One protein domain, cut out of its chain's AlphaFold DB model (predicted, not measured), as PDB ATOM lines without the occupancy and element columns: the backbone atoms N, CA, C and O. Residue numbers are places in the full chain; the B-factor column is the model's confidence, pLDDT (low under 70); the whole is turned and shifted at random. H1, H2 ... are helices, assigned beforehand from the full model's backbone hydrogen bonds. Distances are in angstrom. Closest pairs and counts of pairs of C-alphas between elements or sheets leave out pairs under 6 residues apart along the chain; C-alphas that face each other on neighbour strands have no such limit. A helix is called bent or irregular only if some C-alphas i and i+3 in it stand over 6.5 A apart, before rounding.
ATOM      1  N   LEU A  11      36.306  17.786  99.336       97.44
ATOM      2  CA  LEU A  11      37.139  18.377  98.289       97.44
ATOM      3  C   LEU A  11      37.189  17.497  97.028       97.44
ATOM      4  O   LEU A  11      37.173  18.018  95.915       97.44
ATOM      5  N   SER A  12      37.176  16.166  97.176       97.75
ATOM      6  CA  SER A  12      37.080  15.239  96.037       97.75
ATOM      7  C   SER A  12      35.786  15.437  95.236       97.75
ATOM      8  O   SER A  12      35.822  15.455  94.004       97.75
ATOM      9  N   LEU A  13      34.653  15.632  95.922       97.75
ATOM     10  CA  LEU A  13      33.373  15.979  95.301       97.75
ATOM     11  C   LEU A  13      33.479  17.289  94.515       97.75
ATOM     12  O   LEU A  13      33.158  17.307  93.326       97.75
ATOM     13  N   LEU A  14      33.950  18.364  95.155       97.56
ATOM     14  CA  LEU A  14      34.039  19.685  94.527       97.56
ATOM     15  C   LEU A  14      34.945  19.670  93.298       97.56
ATOM     16  O   LEU A  14      34.577  20.193  92.249       97.56
ATOM     17  N   ARG A  15      36.097  19.000  93.389       96.44
ATOM     18  CA  ARG A  15      37.022  18.833  92.263       96.44
ATOM     19  C   ARG A  15      36.391  18.051  91.117       96.44
ATOM     20  O   ARG A  15      36.544  18.447  89.966       96.44
ATOM     21  N   THR A  16      35.644  16.989  91.417       97.06
ATOM     22  CA  THR A  16      34.939  16.196  90.398       97.06
ATOM     23  C   THR A  16      33.874  17.033  89.687       97.06
ATOM     24  O   THR A  16      33.814  17.042  88.458       97.06
ATOM     25  N   VAL A  17      33.069  17.783  90.445       97.19
ATOM     26  CA  VAL A  17      32.035  18.676  89.899       97.19
ATOM     27  C   VAL A  17      32.655  19.788  89.056       97.19
ATOM     28  O   VAL A  17      32.204  20.013  87.936       97.19
ATOM     29  N   GLN A  18      33.721  20.433  89.537       95.81
ATOM     30  CA  GLN A  18      34.437  21.468  88.791       95.81
ATOM     31  C   GLN A  18      35.022  20.918  87.480       95.81
ATOM     32  O   GLN A  18      34.937  21.577  86.445       95.81
ATOM     33  N   TRP A  19      35.593  19.709  87.499       95.31
ATOM     34  CA  TRP A  19      36.162  19.062  86.314       95.31
ATOM     35  C   TRP A  19      35.104  18.816  85.235       95.31
ATOM     36  O   TRP A  19      35.291  19.204  84.080       95.31
ATOM     37  N   VAL A  20      33.959  18.259  85.634       96.25
ATOM     38  CA  VAL A  20      32.812  18.036  84.745       96.25
ATOM     39  C   VAL A  20      32.192  19.356  84.276       96.25
ATOM     40  O   VAL A  20      31.816  19.483  83.112       96.25
ATOM     41  N   GLY A  21      32.127  20.366  85.146       94.81
ATOM     42  CA  GLY A  21      31.634  21.704  84.809       94.81
ATOM     43  C   GLY A  21      32.492  22.403  83.753       94.81
ATOM     44  O   GLY A  21      31.960  23.098  82.893       94.81
ATOM     45  N   ARG A  22      33.805  22.141  83.748       93.56
ATOM     46  CA  ARG A  22      34.753  22.579  82.705       93.56
ATOM     47  C   ARG A  22      34.710  21.706  81.438       93.56
ATOM     48  O   ARG A  22      35.620  21.798  80.620       93.56
ATOM     49  N   GLN A  23      33.684  20.863  81.287       93.06
ATOM     50  CA  GLN A  23      33.489  19.949  80.154       93.06
ATOM     51  C   GLN A  23      34.684  19.018  79.906       93.06
ATOM     52  O   GLN A  23      34.990  18.670  78.769       93.06
ATOM     53  N   ARG A  24      35.385  18.623  80.973       93.19
ATOM     54  CA  ARG A  24      36.475  17.654  80.882       93.19
ATOM     55  C   ARG A  24      35.961  16.260  81.194       93.19
ATOM     56  O   ARG A  24      35.190  16.067  82.135       93.19
ATOM     57  N   ASP A  25      36.457  15.288  80.443       93.88
ATOM     58  CA  ASP A  25      36.076  13.899  80.648       93.88
ATOM     59  C   ASP A  25      36.695  13.329  81.927       93.88
ATOM     60  O   ASP A  25      37.872  13.545  82.244       93.88
ATOM     61  N   LEU A  26      35.880  12.589  82.676       93.62
ATOM     62  CA  LEU A  26      36.325  11.740  83.768       93.62
ATOM     63  C   LEU A  26      36.719  10.374  83.212       93.62
ATOM     64  O   LEU A  26      36.104   9.844  82.289       93.62
ATOM     65  N   LYS A  27      37.682   9.727  83.874       90.69
ATOM     66  CA  LYS A  27      37.990   8.315  83.606       90.69
ATOM     67  C   LYS A  27      36.780   7.403  83.814       90.69
ATOM     68  O   LYS A  27      36.622   6.409  83.111       90.69
ATOM     69  N   ASP A  28      35.946   7.719  84.805       93.00
ATOM     70  CA  ASP A  28      34.700   7.003  85.060       93.00
ATOM     71  C   ASP A  28      33.547   7.672  84.299       93.00
ATOM     72  O   ASP A  28      32.863   8.565  84.806       93.00
ATOM     73  N   VAL A  29      33.332   7.212  83.066       94.94
ATOM     74  CA  VAL A  29      32.269   7.704  82.177       94.94
ATOM     75  C   VAL A  29      30.878   7.488  82.781       94.94
ATOM     76  O   VAL A  29      29.967   8.281  82.543       94.94
ATOM     77  N   SER A  30      30.686   6.429  83.574       95.62
ATOM     78  CA  SER A  30      29.398   6.159  84.219       95.62
ATOM     79  C   SER A  30      29.104   7.190  85.304       95.62
ATOM     80  O   SER A  30      27.986   7.699  85.376       95.62
ATOM     81  N   LEU A  31      30.105   7.520  86.125       95.88
ATOM     82  CA  LEU A  31      29.989   8.579  87.123       95.88
ATOM     83  C   LEU A  31      29.740   9.936  86.455       95.88
ATOM     84  O   LEU A  31      28.833  10.648  86.880       95.88
ATOM     85  N   GLN A  32      30.483  10.265  85.390       96.81
ATOM     86  CA  GLN A  32      30.276  11.502  84.627       96.81
ATOM     87  C   GLN A  32      28.830  11.613  84.145       96.81
ATOM     88  O   GLN A  32      28.169  12.602  84.445       96.81
ATOM     89  N   LYS A  33      28.301  10.575  83.483       97.12
ATOM     90  CA  LYS A  33      26.902  10.543  83.023       97.12
ATOM     91  C   LYS A  33      25.898  10.736  84.161       97.12
ATOM     92  O   LYS A  33      24.884  11.394  83.954       97.12
ATOM     93  N   ALA A  34      26.175  10.186  85.343       97.44
ATOM     94  CA  ALA A  34      25.289  10.303  86.497       97.44
ATOM     95  C   ALA A  34      25.235  11.729  87.073       97.44
ATOM     96  O   ALA A  34      24.167  12.166  87.493       97.44
ATOM     97  N   ILE A  35      26.359  12.458  87.093       97.94
ATOM     98  CA  ILE A  35      26.430  13.793  87.714       97.94
ATOM     99  C   ILE A  35      26.266  14.948  86.719       97.94
ATOM    100  O   ILE A  35      25.846  16.032  87.120       97.94
ATOM    101  N   GLN A  36      26.551  14.734  85.428       98.06
ATOM    102  CA  GLN A  36      26.524  15.769  84.385       98.06
ATOM    103  C   GLN A  36      25.240  16.619  84.388       98.06
ATOM    104  O   GLN A  36      25.376  17.846  84.356       98.06
ATOM    105  N   PRO A  37      24.015  16.051  84.471       98.12
ATOM    106  CA  PRO A  37      22.794  16.859  84.438       98.12
ATOM    107  C   PRO A  37      22.686  17.800  85.641       98.12
ATOM    108  O   PRO A  37      22.273  18.951  85.512       98.12
ATOM    109  N   THR A  38      23.098  17.331  86.821       98.06
ATOM    110  CA  THR A  38      23.098  18.131  88.048       98.06
ATOM    111  C   THR A  38      24.141  19.240  87.980       98.06
ATOM    112  O   THR A  38      23.824  20.383  88.306       98.06
ATOM    113  N   VAL A  39      25.351  18.938  87.497       97.81
ATOM    114  CA  VAL A  39      26.404  19.946  87.298       97.81
ATOM    115  C   VAL A  39      25.939  21.031  86.325       97.81
ATOM    116  O   VAL A  39      26.045  22.213  86.642       97.81
ATOM    117  N   GLN A  40      25.336  20.651  85.193       97.44
ATOM    118  CA  GLN A  40      24.771  21.600  84.227       97.44
ATOM    119  C   GLN A  40      23.668  22.461  84.846       97.44
ATOM    120  O   GLN A  40      23.682  23.676  84.678       97.44
ATOM    121  N   SER A  41      22.750  21.863  85.613       97.69
ATOM    122  CA  SER A  41      21.688  22.614  86.287       97.69
ATOM    123  C   SER A  41      22.232  23.645  87.282       97.69
ATOM    124  O   SER A  41      21.678  24.745  87.368       97.69
ATOM    125  N   VAL A  42      23.298  23.315  88.019       97.12
ATOM    126  CA  VAL A  42      23.962  24.260  88.927       97.12
ATOM    127  C   VAL A  42      24.652  25.373  88.136       97.12
ATOM    128  O   VAL A  42      24.443  26.544  88.443       97.12
ATOM    129  N   SER A  43      25.392  25.042  87.075       96.62
ATOM    130  CA  SER A  43      26.034  26.034  86.204       96.62
ATOM    131  C   SER A  43      25.030  26.998  85.567       96.62
ATOM    132  O   SER A  43      25.238  28.205  85.619       96.62
ATOM    133  N   THR A  44      23.909  26.506  85.029       97.00
ATOM    134  CA  THR A  44      22.850  27.362  84.465       97.00
ATOM    135  C   THR A  44      22.269  28.303  85.517       97.00
ATOM    136  O   THR A  44      22.013  29.466  85.224       97.00
ATOM    137  N   ARG A  45      22.086  27.834  86.757       95.38
ATOM    138  CA  ARG A  45      21.596  28.680  87.850       95.38
ATOM    139  C   ARG A  45      22.575  29.801  88.191       95.38
ATOM    140  O   ARG A  45      22.133  30.928  88.375       95.38
ATOM    141  N   LEU A  46      23.869  29.493  88.261       95.44
ATOM    142  CA  LEU A  46      24.922  30.478  88.516       95.44
ATOM    143  C   LEU A  46      24.968  31.542  87.416       95.44
ATOM    144  O   LEU A  46      24.939  32.730  87.717       95.44
ATOM    145  N   ILE A  47      24.909  31.114  86.153       95.50
ATOM    146  CA  ILE A  47      24.868  32.017  84.996       95.50
ATOM    147  C   ILE A  47      23.623  32.914  85.042       95.50
ATOM    148  O   ILE A  47      23.730  34.119  84.840       95.50
ATOM    149  N   ASN A  48      22.450  32.360  85.366       95.25
ATOM    150  CA  ASN A  48      21.216  33.141  85.507       95.25
ATOM    151  C   ASN A  48      21.265  34.137  86.678       95.25
ATOM    152  O   ASN A  48      20.530  35.120  86.672       95.25
ATOM    153  N   ALA A  49      22.111  33.880  87.677       93.56
ATOM    154  CA  ALA A  49      22.401  34.795  88.776       93.56
ATOM    155  C   ALA A  49      23.546  35.777  88.452       93.56
ATOM    156  O   ALA A  49      23.989  36.501  89.344       93.56
ATOM    157  N   SER A  50      24.026  35.804  87.201       94.56
ATOM    158  CA  SER A  50      25.160  36.612  86.730       94.56
ATOM    159  C   SER A  50      26.474  36.330  87.467       94.56
ATOM    160  O   SER A  50      27.297  37.224  87.642       94.56
ATOM    161  N   ILE A  51      26.676  35.083  87.898       94.94
ATOM    162  CA  ILE A  51      27.892  34.621  88.571       94.94
ATOM    163  C   ILE A  51      28.672  33.742  87.603       94.94
ATOM    164  O   ILE A  51      28.119  32.788  87.050       94.94
ATOM    165  N   ASP A  52      29.965  34.021  87.437       94.25
ATOM    166  CA  ASP A  52      30.863  33.119  86.720       94.25
ATOM    167  C   ASP A  52      31.021  31.808  87.515       94.25
ATOM    168  O   ASP A  52      31.542  31.829  88.639       94.25
ATOM    169  N   PRO A  53      30.611  30.650  86.958       94.31
ATOM    170  CA  PRO A  53      30.795  29.371  87.622       94.31
ATOM    171  C   PRO A  53      32.253  29.082  88.000       94.31
ATOM    172  O   PRO A  53      32.489  28.420  89.005       94.31
ATOM    173  N   ALA A  54      33.239  29.546  87.227       92.31
ATOM    174  CA  ALA A  54      34.646  29.282  87.517       92.31
ATOM    175  C   ALA A  54      35.081  29.896  88.858       92.31
ATOM    176  O   ALA A  54      35.670  29.188  89.679       92.31
ATOM    177  N   ILE A  55      34.710  31.158  89.095       92.62
ATOM    178  CA  ILE A  55      35.082  31.927  90.291       92.62
ATOM    179  C   ILE A  55      34.478  31.308  91.555       92.62
ATOM    180  O   ILE A  55      35.183  31.096  92.543       92.62
ATOM    181  N   ILE A  56      33.194  30.933  91.526       95.06
ATOM    182  CA  ILE A  56      32.570  30.313  92.703       95.06
ATOM    183  C   ILE A  56      33.189  28.964  93.048       95.06
ATOM    184  O   ILE A  56      33.362  28.662  94.227       95.06
ATOM    185  N   TRP A  57      33.548  28.146  92.052       94.50
ATOM    186  CA  TRP A  57      34.205  26.873  92.337       94.50
ATOM    187  C   TRP A  57      35.568  27.076  92.982       94.50
ATOM    188  O   TRP A  57      35.905  26.332  93.896       94.50
ATOM    189  N   GLU A  58      36.326  28.078  92.543       91.81
ATOM    190  CA  GLU A  58      37.603  28.441  93.157       91.81
ATOM    191  C   GLU A  58      37.415  28.891  94.607       91.81
ATOM    192  O   GLU A  58      38.074  28.352  95.492       91.81
ATOM    193  N   HIS A  59      36.456  29.780  94.882       93.75
ATOM    194  CA  HIS A  59      36.172  30.215  96.251       93.75
ATOM    195  C   HIS A  59      35.652  29.093  97.147       93.75
ATOM    196  O   HIS A  59      36.115  28.962  98.274       93.75
ATOM    197  N   LEU A  60      34.746  28.243  96.665       95.12
ATOM    198  CA  LEU A  60      34.224  27.128  97.454       95.12
ATOM    199  C   LEU A  60      35.305  26.079  97.754       95.12
ATOM    200  O   LEU A  60      35.351  25.530  98.853       95.12
ATOM    201  N   ILE A  61      36.187  25.805  96.788       94.62
ATOM    202  CA  ILE A  61      37.349  24.932  96.982       94.62
ATOM    203  C   ILE A  61      38.310  25.541  98.006       94.62
ATOM    204  O   ILE A  61      38.718  24.835  98.930       94.62
ATOM    205  N   ASP A  62      38.630  26.830  97.879       91.81
ATOM    206  CA  ASP A  62      39.483  27.546  98.827       91.81
ATOM    207  C   ASP A  62      38.902  27.515 100.246       91.81
ATOM    208  O   ASP A  62      39.651  27.254 101.186       91.81
ATOM    209  N   GLU A  63      37.587  27.704 100.412       92.19
ATOM    210  CA  GLU A  63      36.929  27.641 101.725       92.19
ATOM    211  C   GLU A  63      36.990  26.253 102.358       92.19
ATOM    212  O   GLU A  63      37.168  26.144 103.568       92.19
ATOM    213  N   VAL A  64      36.881  25.182 101.563       94.25
ATOM    214  CA  VAL A  64      37.016  23.805 102.067       94.25
ATOM    215  C   VAL A  64      38.467  23.480 102.419       94.25
ATOM    216  O   VAL A  64      38.716  22.852 103.445       94.25
ATOM    217  N   ILE A  65      39.434  23.912 101.604       92.19
ATOM    218  CA  ILE A  65      40.870  23.723 101.877       92.19
ATOM    219  C   ILE A  65      41.320  24.550 103.091       92.19
ATOM    220  O   ILE A  65      42.262  24.179 103.792       92.19
ATOM    221  N   ALA A  66      40.672  25.686 103.344       87.69
ATOM    222  CA  ALA A  66      40.966  26.533 104.490       87.69
ATOM    223  C   ALA A  66      40.639  25.862 105.836       87.69
ATOM    224  O   ALA A  66      41.115  26.323 106.872       87.69
ATOM    225  N   GLN A  67      39.855  24.782 105.832       88.50
ATOM    226  CA  GLN A  67      39.506  24.037 107.036       88.50
ATOM    227  C   GLN A  67      40.567  22.970 107.337       88.50
ATOM    228  O   GLN A  67      40.941  22.177 106.478       88.50
ATOM    229  N   ASP A  68      41.010  22.873 108.592       86.94
ATOM    230  CA  ASP A  68      42.020  21.894 109.039       86.94
ATOM    231  C   ASP A  68      41.484  20.446 109.183       86.94
ATOM    232  O   ASP A  68      42.082  19.593 109.859       86.94
ATOM    233  N   ASN A  69      40.337  20.147 108.571       93.81
ATOM    234  CA  ASN A  69      39.642  18.861 108.583       93.81
ATOM    235  C   ASN A  69      38.833  18.637 107.288       93.81
ATOM    236  O   ASN A  69      38.658  19.536 106.472       93.81
ATOM    237  N   ASP A  70      38.348  17.407 107.084       94.75
ATOM    238  CA  ASP A  70      37.344  17.140 106.046       94.75
ATOM    239  C   ASP A  70      35.996  17.634 106.579       94.75
ATOM    240  O   ASP A  70      35.424  17.012 107.477       94.75
ATOM    241  N   VAL A  71      35.553  18.798 106.106       94.25
ATOM    242  CA  VAL A  71      34.278  19.397 106.512       94.25
ATOM    243  C   VAL A  71      33.138  18.885 105.655       94.25
ATOM    244  O   VAL A  71      33.293  18.696 104.448       94.25
ATOM    245  N   ASP A  72      31.971  18.719 106.264       94.31
ATOM    246  CA  ASP A  72      30.750  18.473 105.511       94.31
ATOM    247  C   ASP A  72      30.352  19.729 104.738       94.31
ATOM    248  O   ASP A  72      30.420  20.858 105.235       94.31
ATOM    249  N   LEU A  73      29.913  19.527 103.500       95.12
ATOM    250  CA  LEU A  73      29.390  20.610 102.688       95.12
ATOM    251  C   LEU A  73      28.084  21.128 103.303       95.12
ATOM    252  O   LEU A  73      27.128  20.374 103.488       95.12
ATOM    253  N   SER A  74      28.021  22.432 103.557       96.38
ATOM    254  CA  SER A  74      26.845  23.095 104.118       96.38
ATOM    255  C   SER A  74      26.332  24.204 103.193       96.38
ATOM    256  O   SER A  74      27.093  24.726 102.367       96.38
ATOM    257  N   PRO A  75      25.057  24.612 103.337       97.12
ATOM    258  CA  PRO A  75      24.549  25.806 102.670       97.12
ATOM    259  C   PRO A  75      25.378  27.052 103.000       97.12
ATOM    260  O   PRO A  75      25.678  27.820 102.096       97.12
ATOM    261  N   ALA A  76      25.842  27.195 104.248       96.50
ATOM    262  CA  ALA A  76      26.659  28.330 104.682       96.50
ATOM    263  C   ALA A  76      27.999  28.427 103.928       96.50
ATOM    264  O   ALA A  76      28.403  29.512 103.529       96.50
ATOM    265  N   LEU A  77      28.673  27.300 103.660       95.94
ATOM    266  CA  LEU A  77      29.896  27.308 102.841       95.94
ATOM    267  C   LEU A  77      29.615  27.740 101.395       95.94
ATOM    268  O   LEU A  77      30.394  28.488 100.807       95.94
ATOM    269  N   CYS A  78      28.487  27.296 100.828       97.25
ATOM    270  CA  CYS A  78      28.066  27.725  99.494       97.25
ATOM    271  C   CYS A  78      27.750  29.228  99.471       97.25
ATOM    272  O   CYS A  78      28.082  29.909  98.505       97.25
ATOM    273  N   GLU A  79      27.137  29.741 100.536       97.12
ATOM    274  CA  GLU A  79      26.802  31.151 100.700       97.12
ATOM    275  C   GLU A  79      28.051  32.037 100.781       97.12
ATOM    276  O   GLU A  79      28.172  32.994 100.020       97.12
ATOM    277  N   ILE A  80      29.030  31.666 101.614       95.50
ATOM    278  CA  ILE A  80      30.316  32.373 101.720       95.50
ATOM    279  C   ILE A  80      31.002  32.442 100.350       95.50
ATOM    280  O   ILE A  80      31.462  33.506  99.932       95.50
ATOM    281  N   ALA A  81      31.033  31.327  99.613       95.25
ATOM    282  CA  ALA A  81      31.621  31.291  98.279       95.25
ATOM    283  C   ALA A  81      30.865  32.180  97.272       95.25
ATOM    284  O   ALA A  81      31.502  32.845  96.453       95.25
ATOM    285  N   LEU A  82      29.529  32.239  97.340       96.00
ATOM    286  CA  LEU A  82      28.702  33.125  96.506       96.00
ATOM    287  C   LEU A  82      29.004  34.601  96.771       96.00
ATOM    288  O   LEU A  82      29.254  35.348  95.826       96.00
ATOM    289  N   ILE A  83      29.017  35.005  98.042       95.75
ATOM    290  CA  ILE A  83      29.288  36.389  98.454       95.75
ATOM    291  C   ILE A  83      30.689  36.804  97.994       95.75
ATOM    292  O   ILE A  83      30.865  37.846  97.365       95.75
ATOM    293  N   ARG A  84      31.691  35.939  98.199       94.06
ATOM    294  CA  ARG A  84      33.061  36.167  97.711       94.06
ATOM    295  C   ARG A  84      33.152  36.279  96.188       94.06
ATOM    296  O   ARG A  84      34.016  36.993  95.693       94.06
ATOM    297  N   SER A  85      32.249  35.619  95.465       93.75
ATOM    298  CA  SER A  85      32.146  35.705  94.002       93.75
ATOM    299  C   SER A  85      31.445  36.983  93.517       93.75
ATOM    300  O   SER A  85      31.224  37.131  92.317       93.75
ATOM    301  N   GLY A  86      31.072  37.898  94.421       91.62
ATOM    302  CA  GLY A  86      30.403  39.160  94.100       91.62
ATOM    303  C   GLY A  86      28.875  39.076  94.039       91.62
ATOM    304  O   GLY A  86      28.237  39.992  93.522       91.62
ATOM    305  N   HIS A  87      28.274  37.991  94.538       94.62
ATOM    306  CA  HIS A  87      26.819  37.881  94.613       94.62
ATOM    307  C   HIS A  87      26.236  38.708  95.770       94.62
ATOM    308  O   HIS A  87      26.916  38.984  96.752       94.62
ATOM    309  N   SER A  88      24.963  39.103  95.660       93.12
ATOM    310  CA  SER A  88      24.294  39.910  96.684       93.12
ATOM    311  C   SER A  88      23.944  39.089  97.927       93.12
ATOM    312  O   SER A  88      23.218  38.099  97.823       93.12
ATOM    313  N   ASP A  89      24.352  39.577  99.101       91.25
ATOM    314  CA  ASP A  89      24.021  39.004 100.417       91.25
ATOM    315  C   ASP A  89      22.508  38.831 100.647       91.25
ATOM    316  O   ASP A  89      22.073  37.941 101.362       91.25
ATOM    317  N   LEU A  90      21.660  39.666 100.033       89.19
ATOM    318  CA  LEU A  90      20.204  39.593 100.230       89.19
ATOM    319  C   LEU A  90      19.547  38.419  99.482       89.19
ATOM    320  O   LEU A  90      18.384  38.104  99.736       89.19
ATOM    321  N   GLN A  91      20.251  37.814  98.522       89.88
ATOM    322  CA  GLN A  91      19.740  36.746  97.652       89.88
ATOM    323  C   GLN A  91      20.576  35.456  97.731       89.88
ATOM    324  O   GLN A  91      20.178  34.431  97.163       89.88
ATOM    325  N   SER A  92      21.698  35.486  98.460       93.62
ATOM    326  CA  SER A  92      22.664  34.392  98.585       93.62
ATOM    327  C   SER A  92      22.036  33.119  99.146       93.62
ATOM    328  O   SER A  92      22.236  32.055  98.564       93.62
ATOM    329  N   ASP A  93      21.202  33.218 100.184       95.06
ATOM    330  CA  ASP A  93      20.594  32.078 100.886       95.06
ATOM    331  C   ASP A  93      19.900  31.073  99.959       95.06
ATOM    332  O   ASP A  93      20.123  29.858 100.019       95.06
ATOM    333  N   GLN A  94      19.031  31.570  99.073       94.00
ATOM    334  CA  GLN A  94      18.219  30.708  98.213       94.00
ATOM    335  C   GLN A  94      19.076  30.003  97.158       94.00
ATOM    336  O   GLN A  94      18.850  28.827  96.848       94.00
ATOM    337  N   ILE A  95      20.066  30.708  96.607       95.50
ATOM    338  CA  ILE A  95      20.979  30.154  95.606       95.50
ATOM    339  C   ILE A  95      21.960  29.186  96.273       95.50
ATOM    340  O   ILE A  95      22.157  28.089  95.749       95.50
ATOM    341  N   ALA A  96      22.482  29.518  97.456       97.06
ATOM    342  CA  ALA A  96      23.352  28.665  98.260       97.06
ATOM    343  C   ALA A  96      22.681  27.325  98.576       97.06
ATOM    344  O   ALA A  96      23.248  26.264  98.314       97.06
ATOM    345  N   MET A  97      21.430  27.364  99.046       97.38
ATOM    346  CA  MET A  97      20.628  26.170  99.319       97.38
ATOM    347  C   MET A  97      20.406  25.320  98.059       97.38
ATOM    348  O   MET A  97      20.450  24.090  98.108       97.38
ATOM    349  N   ALA A  98      20.170  25.953  96.908       96.06
ATOM    350  CA  ALA A  98      19.980  25.237  95.650       96.06
ATOM    351  C   ALA A  98      21.275  24.574  95.146       96.06
ATOM    352  O   ALA A  98      21.228  23.435  94.676       96.06
ATOM    353  N   ILE A  99      22.419  25.259  95.261       97.31
ATOM    354  CA  ILE A  99      23.743  24.713  94.932       97.31
ATOM    355  C   ILE A  99      24.053  23.527  95.842       97.31
ATOM    356  O   ILE A  99      24.396  22.456  95.345       97.31
ATOM    357  N   HIS A 100      23.866  23.698  97.151       98.06
ATOM    358  CA  HIS A 100      24.087  22.661  98.156       98.06
ATOM    359  C   HIS A 100      23.313  21.377  97.831       98.06
ATOM    360  O   HIS A 100      23.928  20.323  97.698       98.06
ATOM    361  N   ARG A 101      22.005  21.459  97.546       98.12
ATOM    362  CA  ARG A 101      21.188  20.293  97.137       98.12
ATOM    363  C   ARG A 101      21.677  19.622  95.849       98.12
ATOM    364  O   ARG A 101      21.588  18.397  95.695       98.12
ATOM    365  N   GLY A 102      22.170  20.414  94.896       97.88
ATOM    366  CA  GLY A 102      22.805  19.898  93.683       97.88
ATOM    367  C   GLY A 102      24.067  19.104  94.019       97.88
ATOM    368  O   GLY A 102      24.227  17.960  93.592       97.88
ATOM    369  N   LEU A 103      24.925  19.666  94.865       98.00
ATOM    370  CA  LEU A 103      26.154  19.023  95.313       98.00
ATOM    371  C   LEU A 103      25.894  17.770  96.164       98.00
ATOM    372  O   LEU A 103      26.571  16.771  95.946       98.00
ATOM    373  N   GLU A 104      24.877  17.746  97.030       98.00
ATOM    374  CA  GLU A 104      24.444  16.534  97.749       98.00
ATOM    375  C   GLU A 104      23.994  15.420  96.791       98.00
ATOM    376  O   GLU A 104      24.210  14.228  97.024       98.00
ATOM    377  N   THR A 105      23.359  15.785  95.676       98.00
ATOM    378  CA  THR A 105      22.962  14.817  94.647       98.00
ATOM    379  C   THR A 105      24.187  14.218  93.956       98.00
ATOM    380  O   THR A 105      24.282  12.993  93.839       98.00
ATOM    381  N   CYS A 106      25.174  15.044  93.603       98.12
ATOM    382  CA  CYS A 106      26.469  14.572  93.106       98.12
ATOM    383  C   CYS A 106      27.211  13.717  94.149       98.12
ATOM    384  O   CYS A 106      27.765  12.671  93.811       98.12
ATOM    385  N   GLN A 107      27.181  14.114  95.425       97.62
ATOM    386  CA  GLN A 107      27.815  13.389  96.527       97.62
ATOM    387  C   GLN A 107      27.246  11.980  96.662       97.62
ATOM    388  O   GLN A 107      28.007  11.024  96.774       97.62
ATOM    389  N   ARG A 108      25.920  11.817  96.582       97.56
ATOM    390  CA  ARG A 108      25.274  10.496  96.613       97.56
ATOM    391  C   ARG A 108      25.737   9.599  95.464       97.56
ATOM    392  O   ARG A 108      26.009   8.418  95.695       97.56
ATOM    393  N   ALA A 109      25.881  10.142  94.254       97.06
ATOM    394  CA  ALA A 109      26.400   9.390  93.110       97.06
ATOM    395  C   ALA A 109      27.857   8.938  93.334       97.06
ATOM    396  O   ALA A 109      28.180   7.768  93.118       97.06
ATOM    397  N   ILE A 110      28.716   9.828  93.844       95.94
ATOM    398  CA  ILE A 110      30.114   9.509  94.175       95.94
ATOM    399  C   ILE A 110      30.190   8.459  95.291       95.94
ATOM    400  O   ILE A 110      30.896   7.464  95.145       95.94
ATOM    401  N   SER A 111      29.434   8.629  96.377       95.94
ATOM    402  CA  SER A 111      29.421   7.706  97.521       95.94
ATOM    403  C   SER A 111      28.896   6.317  97.156       95.94
ATOM    404  O   SER A 111      29.372   5.324  97.700       95.94
ATOM    405  N   THR A 112      27.962   6.228  96.205       96.00
ATOM    406  CA  THR A 112      27.487   4.942  95.665       96.00
ATOM    407  C   THR A 112      28.594   4.224  94.893       96.00
ATOM    408  O   THR A 112      28.731   3.006  94.983       96.00
ATOM    409  N   ARG A 113      29.408   4.976  94.143       94.25
ATOM    410  CA  ARG A 113      30.503   4.421  93.340       94.25
ATOM    411  C   ARG A 113      31.739   4.072  94.171       94.25
ATOM    412  O   ARG A 113      32.409   3.084  93.875       94.25
ATOM    413  N   SER A 114      32.007   4.864  95.203       94.75
ATOM    414  CA  SER A 114      33.184   4.771  96.067       94.75
ATOM    415  C   SER A 114      32.778   4.723  97.546       94.75
ATOM    416  O   SER A 114      33.142   5.623  98.315       94.75
ATOM    417  N   PRO A 115      32.040   3.681  97.987       92.00
ATOM    418  CA  PRO A 115      31.729   3.515  99.397       92.00
ATOM    419  C   PRO A 115      33.061   3.323 100.125       92.00
ATOM    420  O   PRO A 115      33.836   2.432  99.781       92.00
TER     421      PRO A 115
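What this domain is: This is residues 11 to 115 of the 327 residues of an uncharacterized protein of Rhodopirellula bahusiensis (UniProt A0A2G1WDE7). Two long helices, H2 and H5, lie side by side and run opposite ways; H1 crosses over both, H3 packs beside H1, and H4 packs between H3 and the first part of H5. The printed part has 105 residues with five named helices, H1 to H5 in chain order, and no named strand; its class is all helix. It is compact, with a radius of gyration of the C-alphas of 13.0 A and spans of 38 by 32 by 19 A.

How they stand to each other: H1, residues 11 to 21, touches H2, residues 29 to 48, about perpendicular at 77 degrees; the closest C-alphas, of Gly 21 and Val 39, are 6.1 A apart. H2 is irregular, with C-alphas 34 and 37 7.3 A apart, and has a kink of 42 degrees near residue 36. H3, residues 53 to 65, touches H1 at a shallow tilt of 9 degrees, opposite ways; the closest C-alphas, of Gln 18 and Trp 57, are 6.5 A apart. H2 and H3 only just touch, with 3 pairs of C-alphas within 8 A, and only at the corner. H4, residues 75 to 84, touches H3 at a steep tilt of 59 degrees, closest at C-alphas Leu 60 and Ala 81, 5.0 A. H5, residues 92 to 113, touches H2 at a shallow tilt of 4 degrees, opposite ways, closest at C-alphas Ile 35 and Cys 106, 5.4 A. With residues 103 to 110 alone it touches H1, closest at C-alphas Leu 13 and Gln 107, 6.3 A; with residues 92 to 100 alone it touches H4, closest at C-alphas Glu 79 and Ala 96, 4.9 A. H3 and H5 are apart. In H1, H3, H4 and H5 every O i to N i+4 pair is within hydrogen-bond range; in H2, 14 of 16 are.

Where its parts are: H1 begins at C-alpha 11, (37.139, 18.377, 98.289). From first to last C-alpha H2 measures 27.9 A, H3 18.3 A and H5 31.4 A. H5 ends at C-alpha 113, (30.503, 4.421, 93.340).

The domain as a whole: The C-alphas farthest apart, of Lys 27 and Leu 90, are 39.6 A apart. The printed part has no cut; the link from H2 to H3 is tight, the others short. No printed residue is under 70 in pLDDT.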